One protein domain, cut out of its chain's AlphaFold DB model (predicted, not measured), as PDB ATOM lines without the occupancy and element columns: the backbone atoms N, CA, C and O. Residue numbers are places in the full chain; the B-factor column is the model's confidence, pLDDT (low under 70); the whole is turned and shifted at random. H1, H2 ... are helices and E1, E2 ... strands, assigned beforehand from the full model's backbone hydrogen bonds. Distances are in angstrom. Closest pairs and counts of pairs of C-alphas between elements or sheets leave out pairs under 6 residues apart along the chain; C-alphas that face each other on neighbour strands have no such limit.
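What this domain is: This is residues 302 to 361 of the 693 residues of an uncharacterized protein of Paenibacillus sonchi (UniProt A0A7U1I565). A single four-stranded antiparallel sheet makes one part of this domain, and one short helix, H1, is set off from it beyond the last strand, with a tail that has no named element after the helix. The loop between E1 and E2 lies at one end of the longest axis, and H1 with the residues just after it at the other. The printed part has 60 residues, with four named strands and one named helix in the order E1 E2 E3 E4 H1; the sheet's order is E1 - E2 - E3 - E4, a meander, each strand the antiparallel neighbour of the one before. The class is mixed, helices and strands, with under half of the residues in named elements. The whole is loose, with a radius of gyration of the C-alphas of 14.1 A, and flat, spanning 44 by 28 by 14 A.

How they stand to each other: The inner strands E2, residues 318 to 323, and E3, residues 328 to 333, form a hairpin with 158 degrees between their directions; N 321 and O 330 are within hydrogen-bond range at 2.9 A, and the C-alphas of Trp 322 and Phe 329 face each other at 4.2 A. The edge strand E1, residues 304 to 308, forms a hairpin with E2 at 176 degrees; N 306 and O 320 are 2.9 A apart, and the facing C-alphas of Gly 305 and Val 321 are 4.0 A apart. The other edge strand, E4, residues 336 to 339, forms a hairpin with E3 at 147 degrees; N 331 and O 338 are 2.8 A apart, and the facing C-alphas of Lys 330 and Lys 339 are 4.2 A apart. E1 and E4 are apart. The sheet is twisted, its C-alphas lying up to 4.1 A off the best plane. H1, residues 344 to 350, is not on the sheet, with 0 pairs of C-alphas within 10 A, and is apart from E1, E2 and E3. In H1 every O i to N i+4 pair is within hydrogen-bond range.

Where its parts are: E3 measures 16.2 A from first to last C-alpha, E2 14.6 A, E1 13.6 A, E4 10.1 A and H1 9.8 A. E1 begins at C-alpha 304 (531.344, 234.387, 432.412), E4 ends at C-alpha 339 (530.540, 247.661, 427.295), and H1 ends at C-alpha 350 (544.740, 255.951, 425.634).

The domain as a whole: The C-alphas of Asp 312 and Tyr 352, 44.1 A apart, are the two farthest apart. The printed part has no cut. The links E2 to E3, E3 to E4 and E4 to H1 are tight, and E1 to E2 is short. The mean pLDDT of the printed part is 76.3; 13 residues are under 70, among them residues 311 to 315.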
ATOM      1  N   ARG A 302     529.305 230.682 426.855       67.44
ATOM      2  CA  ARG A 302     528.355 231.291 427.804       67.44
ATOM      3  C   ARG A 302     529.004 232.460 428.530       67.44
ATOM      4  O   ARG A 302     530.211 232.454 428.769       67.44
ATOM      5  N   ASP A 303     528.172 233.410 428.942       75.12
ATOM      6  CA  ASP A 303     528.602 234.576 429.705       75.12
ATOM      7  C   ASP A 303     529.314 234.167 431.005       75.12
ATOM      8  O   ASP A 303     528.802 233.341 431.765       75.12
ATOM      9  N   GLY A 304     530.492 234.736 431.268       69.75
ATOM     10  CA  GLY A 304     531.344 234.387 432.412       69.75
ATOM     11  C   GLY A 304     531.881 235.626 433.111       69.75
ATOM     12  O   GLY A 304     532.353 236.552 432.457       69.75
ATOM     13  N   GLY A 305     531.790 235.701 434.437       76.94
ATOM     14  CA  GLY A 305     532.131 236.932 435.144       76.94
ATOM     15  C   GLY A 305     532.104 236.837 436.659       76.94
ATOM     16  O   GLY A 305     531.911 235.770 437.232       76.94
ATOM     17  N   LEU A 306     532.296 237.993 437.293       79.06
ATOM     18  CA  LEU A 306     532.249 238.176 438.740       79.06
ATOM     19  C   LEU A 306     531.048 239.048 439.108       79.06
ATOM     20  O   LEU A 306     530.805 240.089 438.489       79.06
ATOM     21  N   GLU A 307     530.326 238.637 440.148       72.88
ATOM     22  CA  GLU A 307     529.165 239.347 440.681       72.88
ATOM     23  C   GLU A 307     529.416 239.741 442.136       72.88
ATOM     24  O   GLU A 307     529.942 238.964 442.933       72.88
ATOM     25  N   VAL A 308     529.055 240.974 442.479       76.56
ATOM     26  CA  VAL A 308     529.182 241.537 443.822       76.56
ATOM     27  C   VAL A 308     527.785 241.851 444.335       76.56
ATOM     28  O   VAL A 308     527.138 242.793 443.866       76.56
ATOM     29  N   TYR A 309     527.348 241.071 445.324       65.38
ATOM     30  CA  TYR A 309     526.072 241.269 446.003       65.38
ATOM     31  C   TYR A 309     526.077 242.573 446.808       65.38
ATOM     32  O   TYR A 309     526.982 242.815 447.612       65.38
ATOM     33  N   ARG A 310     525.077 243.436 446.591       79.62
ATOM     34  CA  ARG A 310     525.056 244.805 447.155       79.62
ATOM     35  C   ARG A 310     524.135 245.013 448.364       79.62
ATOM     36  O   ARG A 310     524.128 246.115 448.911       79.62
ATOM     37  N   GLY A 311     523.420 243.982 448.817       54.91
ATOM     38  CA  GLY A 311     522.552 244.042 450.003       54.91
ATOM     39  C   GLY A 311     521.193 244.736 449.796       54.91
ATOM     40  O   GLY A 311     520.949 245.400 448.786       54.91
ATOM     41  N   ASP A 312     520.297 244.560 450.775       51.09
ATOM     42  CA  ASP A 312     518.847 244.801 450.677       51.09
ATOM     43  C   ASP A 312     518.473 246.302 450.638       51.09
ATOM     44  O   ASP A 312     518.264 246.969 451.653       51.09
ATOM     45  N   GLY A 313     518.465 246.839 449.414       58.66
ATOM     46  CA  GLY A 313     518.216 248.243 449.063       58.66
ATOM     47  C   GLY A 313     518.989 248.707 447.818       58.66
ATOM     48  O   GLY A 313     518.634 249.711 447.200       58.66
ATOM     49  N   GLY A 314     520.014 247.952 447.399       58.81
ATOM     50  CA  GLY A 314     520.687 248.061 446.105       58.81
ATOM     51  C   GLY A 314     520.128 247.038 445.117       58.81
ATOM     52  O   GLY A 314     520.753 246.014 444.897       58.81
ATOM     53  N   ILE A 315     518.969 247.367 444.532       63.88
ATOM     54  CA  ILE A 315     518.021 246.539 443.742       63.88
ATOM     55  C   ILE A 315     518.657 245.566 442.715       63.88
ATOM     56  O   ILE A 315     518.026 244.577 442.354       63.88
ATOM     57  N   HIS A 316     519.887 245.815 442.257       72.69
ATOM     58  CA  HIS A 316     520.623 244.930 441.357       72.69
ATOM     59  C   HIS A 316     522.108 244.827 441.749       72.69
ATOM     60  O   HIS A 316     522.742 245.841 442.077       72.69
ATOM     61  N   ASP A 317     522.668 243.623 441.635       77.31
ATOM     62  CA  ASP A 317     524.079 243.332 441.910       77.31
ATOM     63  C   ASP A 317     525.015 244.025 440.916       77.31
ATOM     64  O   ASP A 317     524.655 244.240 439.756       77.31
ATOM     65  N   ALA A 318     526.220 244.387 441.363       77.81
ATOM     66  CA  ALA A 318     527.251 244.888 440.457       77.81
ATOM     67  C   ALA A 318     527.950 243.709 439.788       77.81
ATOM     68  O   ALA A 318     528.353 242.765 440.461       77.81
ATOM     69  N   ARG A 319     528.100 243.761 438.467       82.50
ATOM     70  CA  ARG A 319     528.633 242.641 437.687       82.50
ATOM     71  C   ARG A 319     529.709 243.140 436.731       82.50
ATOM     72  O   ARG A 319     529.556 244.217 436.152       82.50
ATOM     73  N   ILE A 320     530.769 242.352 436.552       86.81
ATOM     74  CA  ILE A 320     531.710 242.446 435.425       86.81
ATOM     75  C   ILE A 320     531.663 241.096 434.720       86.81
ATOM     76  O   ILE A 320     532.081 240.090 435.290       86.81
ATOM     77  N   VAL A 321     531.118 241.071 433.509       83.50
ATOM     78  CA  VAL A 321     530.765 239.837 432.803       83.50
ATOM     79  C   VAL A 321     531.296 239.901 431.380       83.50
ATOM     80  O   VAL A 321     531.075 240.886 430.677       83.50
ATOM     81  N   TRP A 322     532.008 238.863 430.955       84.62
ATOM     82  CA  TRP A 322     532.210 238.570 429.545       84.62
ATOM     83  C   TRP A 322     530.866 238.151 428.961       84.62
ATOM     84  O   TRP A 322     530.331 237.121 429.360       84.62
ATOM     85  N   VAL A 323     530.301 238.972 428.081       82.00
ATOM     86  CA  VAL A 323     529.032 238.686 427.409       82.00
ATOM     87  C   VAL A 323     529.346 238.100 426.048       82.00
ATOM     88  O   VAL A 323     529.868 238.785 425.169       82.00
ATOM     89  N   GLU A 324     529.026 236.828 425.882       81.88
ATOM     90  CA  GLU A 324     529.473 236.013 424.763       81.88
ATOM     91  C   GLU A 324     528.763 236.390 423.461       81.88
ATOM     92  O   GLU A 324     529.394 236.493 422.412       81.88
ATOM     93  N   ALA A 325     527.466 236.703 423.534       81.31
ATOM     94  CA  ALA A 325     526.695 237.177 422.383       81.31
ATOM     95  C   ALA A 325     527.262 238.477 421.783       81.31
ATOM     96  O   ALA A 325     527.152 238.707 420.580       81.31
ATOM     97  N   ASP A 326     527.884 239.308 422.623       81.44
ATOM     98  CA  ASP A 326     528.494 240.580 422.235       81.44
ATOM     99  C   ASP A 326     530.031 240.502 422.149       81.44
ATOM    100  O   ASP A 326     530.676 241.517 421.875       81.44
ATOM    101  N   GLN A 327     530.608 239.328 422.429       84.31
ATOM    102  CA  GLN A 327     532.044 239.033 422.485       84.31
ATOM    103  C   GLN A 327     532.881 240.103 423.208       84.31
ATOM    104  O   GLN A 327     533.968 240.473 422.749       84.31
ATOM    105  N   CYS A 328     532.369 240.644 424.319       83.81
ATOM    106  CA  CYS A 328     533.014 241.730 425.057       83.81
ATOM    107  C   CYS A 328     532.781 241.671 426.566       83.81
ATOM    108  O   CYS A 328     531.755 241.186 427.043       83.81
ATOM    109  N   PHE A 329     533.699 242.266 427.331       85.50
ATOM    110  CA  PHE A 329     533.447 242.549 428.740       85.50
ATOM    111  C   PHE A 329     532.460 243.707 428.891       85.50
ATOM    112  O   PHE A 329     532.628 244.779 428.303       85.50
ATOM    113  N   LYS A 330     531.453 243.509 429.740       88.06
ATOM    114  CA  LYS A 330     530.525 244.546 430.178       88.06
ATOM    115  C   LYS A 330     530.543 244.674 431.700       88.06
ATOM    116  O   LYS A 330     530.683 243.680 432.408       88.06
ATOM    117  N   ALA A 331     530.374 245.892 432.204       89.69
ATOM    118  CA  ALA A 331     530.226 246.180 433.627       89.69
ATOM    119  C   ALA A 331     528.972 247.014 433.886       89.69
ATOM    120  O   ALA A 331     528.618 247.885 433.090       89.69
ATOM    121  N   GLY A 332     528.300 246.774 435.007       86.44
ATOM    122  CA  GLY A 332     527.110 247.536 435.373       86.44
ATOM    123  C   GLY A 332     526.328 246.914 436.518       86.44
ATOM    124  O   GLY A 332     526.881 246.147 437.305       86.44
ATOM    125  N   LEU A 333     525.046 247.267 436.621       85.12
ATOM    126  CA  LEU A 333     524.150 246.789 437.676       85.12
ATOM    127  C   LEU A 333     523.062 245.889 437.071       85.12
ATOM    128  O   LEU A 333     522.301 246.327 436.209       85.12
ATOM    129  N   GLY A 334     522.967 244.637 437.522       81.06
ATOM    130  CA  GLY A 334     521.965 243.667 437.064       81.06
ATOM    131  C   GLY A 334     522.044 243.382 435.565       81.06
ATOM    132  O   GLY A 334     523.004 242.778 435.084       81.06
ATOM    133  N   THR A 335     521.008 243.790 434.829       80.50
ATOM    134  CA  THR A 335     520.935 243.683 433.362       80.50
ATOM    135  C   THR A 335     521.368 244.962 432.639       80.50
ATOM    136  O   THR A 335     521.582 244.921 431.428       80.50
ATOM    137  N   ASP A 336     521.557 246.086 433.344       86.50
ATOM    138  CA  ASP A 336     522.080 247.330 432.763       86.50
ATOM    139  C   ASP A 336     523.611 247.293 432.706       86.50
ATOM    140  O   ASP A 336     524.318 247.947 433.476       86.50
ATOM    141  N   LEU A 337     524.128 246.461 431.804       84.88
ATOM    142  CA  LEU A 337     525.557 246.267 431.586       84.88
ATOM    143  C   LEU A 337     526.050 247.159 430.438       84.88
ATOM    144  O   LEU A 337     525.522 247.117 429.324       84.88
ATOM    145  N   LYS A 338     527.094 247.956 430.689       86.69
ATOM    146  CA  LYS A 338     527.760 248.790 429.678       86.69
ATOM    147  C   LYS A 338     529.040 248.119 429.203       86.69
ATOM    148  O   LYS A 338     529.804 247.609 430.017       86.69
ATOM    149  N   LYS A 339     529.284 248.139 427.890       86.81
ATOM    150  CA  LYS A 339     530.540 247.661 427.295       86.81
ATOM    151  C   LYS A 339     531.721 248.402 427.925       86.81
ATOM    152  O   LYS A 339     531.722 249.630 427.971       86.81
ATOM    153  N   ILE A 340     532.700 247.652 428.413       85.62
ATOM    154  CA  ILE A 340     533.994 248.182 428.841       85.62
ATOM    155  C   ILE A 340     534.842 248.308 427.579       85.62
ATOM    156  O   ILE A 340     534.852 247.385 426.771       85.62
ATOM    157  N   ALA A 341     535.534 249.427 427.377       80.81
ATOM    158  CA  ALA A 341     536.451 249.551 426.245       80.81
ATOM    159  C   ALA A 341     537.633 248.577 426.411       80.81
ATOM    160  O   ALA A 341     538.255 248.533 427.472       80.81
ATOM    161  N   TYR A 342     537.946 247.804 425.370       76.69
ATOM    162  CA  TYR A 342     539.063 246.850 425.328       76.69
ATOM    163  C   TYR A 342     539.649 246.782 423.910       76.69
ATOM    164  O   TYR A 342     539.012 247.202 422.941       76.69
ATOM    165  N   GLY A 343     540.878 246.276 423.778       80.69
ATOM    166  CA  GLY A 343     541.562 246.157 422.486       80.69
ATOM    167  C   GLY A 343     541.748 247.509 421.790       80.69
ATOM    168  O   GLY A 343     542.130 248.486 422.431       80.69
ATOM    169  N   ASN A 344     541.443 247.571 420.491       79.94
ATOM    170  CA  ASN A 344     541.632 248.776 419.675       79.94
ATOM    171  C   ASN A 344     540.824 249.979 420.188       79.94
ATOM    172  O   ASN A 344     541.313 251.095 420.127       79.94
ATOM    173  N   GLU A 345     539.619 249.779 420.739       78.56
ATOM    174  CA  GLU A 345     538.815 250.880 421.300       78.56
ATOM    175  C   GLU A 345     539.470 251.486 422.551       78.56
ATOM    176  O   GLU A 345     539.425 252.698 422.756       78.56
ATOM    177  N   TRP A 346     540.099 250.650 423.384       79.38
ATOM    178  CA  TRP A 346     540.886 251.113 424.527       79.38
ATOM    179  C   TRP A 346     542.154 251.817 424.060       79.38
ATOM    180  O   TRP A 346     542.433 252.929 424.496       79.38
ATOM    181  N   ASP A 347     542.877 251.206 423.126       78.56
ATOM    182  CA  ASP A 347     544.063 251.796 422.521       78.56
ATOM    183  C   ASP A 347     543.760 253.162 421.910       78.56
ATOM    184  O   ASP A 347     544.508 254.100 422.165       78.56
ATOM    185  N   SER A 348     542.634 253.329 421.214       79.06
ATOM    186  CA  SER A 348     542.251 254.629 420.677       79.06
ATOM    187  C   SER A 348     541.878 255.656 421.755       79.06
ATOM    188  O   SER A 348     542.015 256.850 421.513       79.06
ATOM    189  N   LEU A 349     541.444 255.228 422.949       76.81
ATOM    190  CA  LEU A 349     541.191 256.115 424.094       76.81
ATOM    191  C   LEU A 349     542.473 256.545 424.826       76.81
ATOM    192  O   LEU A 349     542.504 257.637 425.395       76.81
ATOM    193  N   ILE A 350     543.507 255.697 424.862       74.56
ATOM    194  CA  ILE A 350     544.740 255.951 425.634       74.56
ATOM    195  C   ILE A 350     545.959 256.317 424.780       74.56
ATOM    196  O   ILE A 350     546.962 256.797 425.313       74.56
ATOM    197  N   LYS A 351     545.898 256.101 423.467       70.06
ATOM    198  CA  LYS A 351     546.913 256.512 422.490       70.06
ATOM    199  C   LYS A 351     546.409 257.727 421.712       70.06
ATOM    200  O   LYS A 351     545.252 258.119 421.803       70.06
ATOM    201  N   TYR A 352     547.292 258.338 420.927       58.28
ATOM    202  CA  TYR A 352     546.982 259.498 420.083       58.28
ATOM    203  C   TYR A 352     546.163 259.125 418.824       58.28
ATOM    204  O   TYR A 352     546.525 259.527 417.718       58.28
ATOM    205  N   GLU A 353     545.093 258.338 418.963       72.50
ATOM    206  CA  GLU A 353     544.194 257.959 417.862       72.50
ATOM    207  C   GLU A 353     542.806 258.611 418.010       72.50
ATOM    208  O   GLU A 353     542.498 259.265 419.005       72.50
ATOM    209  N   PHE A 354     541.964 258.487 416.983       66.50
ATOM    210  CA  PHE A 354     540.671 259.169 416.905       66.50
ATOM    211  C   PHE A 354     539.571 258.349 417.610       66.50
ATOM    212  O   PHE A 354     539.135 257.326 417.087       66.50
ATOM    213  N   ALA A 355     539.101 258.796 418.782       74.25
ATOM    214  CA  ALA A 355     538.116 258.085 419.619       74.25
ATOM    215  C   ALA A 355     536.785 258.846 419.817       74.25
ATOM    216  O   ALA A 355     536.059 258.610 420.790       74.25
ATOM    217  N   ASP A 356     536.435 259.740 418.891       71.31
ATOM    218  CA  ASP A 356     535.266 260.636 418.966       71.31
ATOM    219  C   ASP A 356     533.911 259.913 419.087       71.31
ATOM    220  O   ASP A 356     532.946 260.467 419.617       71.31
ATOM    221  N   LEU A 357     533.813 258.667 418.606       70.25
ATOM    222  CA  LEU A 357     532.606 257.839 418.747       70.25
ATOM    223  C   LEU A 357     532.524 257.117 420.102       70.25
ATOM    224  O   LEU A 357     531.448 256.652 420.476       70.25
ATOM    225  N   LEU A 358     533.638 257.023 420.833       69.69
ATOM    226  CA  LEU A 358     533.751 256.282 422.093       69.69
ATOM    227  C   LEU A 358     533.578 257.189 423.320       69.69
ATOM    228  O   LEU A 358     533.155 256.719 424.375       69.69
ATOM    229  N   HIS A 359     533.863 258.490 423.194       70.38
ATOM    230  CA  HIS A 359     533.673 259.470 424.265       70.38
ATOM    231  C   HIS A 359     533.489 260.897 423.728       70.38
ATOM    232  O   HIS A 359     533.775 261.184 422.571       70.38
ATOM    233  N   ARG A 360     532.985 261.808 424.571       64.31
ATOM    234  CA  ARG A 360     532.807 263.229 424.228       64.31
ATOM    235  C   ARG A 360     533.711 264.100 425.095       64.31
ATOM    236  O   ARG A 360     533.638 264.027 426.320       64.31
ATOM    237  N   HIS A 361     534.481 264.987 424.472       66.69
ATOM    238  CA  HIS A 361     535.247 266.015 425.174       66.69
ATOM    239  C   HIS A 361     534.385 267.264 425.391       66.69
ATOM    240  O   HIS A 361     533.912 267.875 424.438       66.69
TER     241      HIS A 361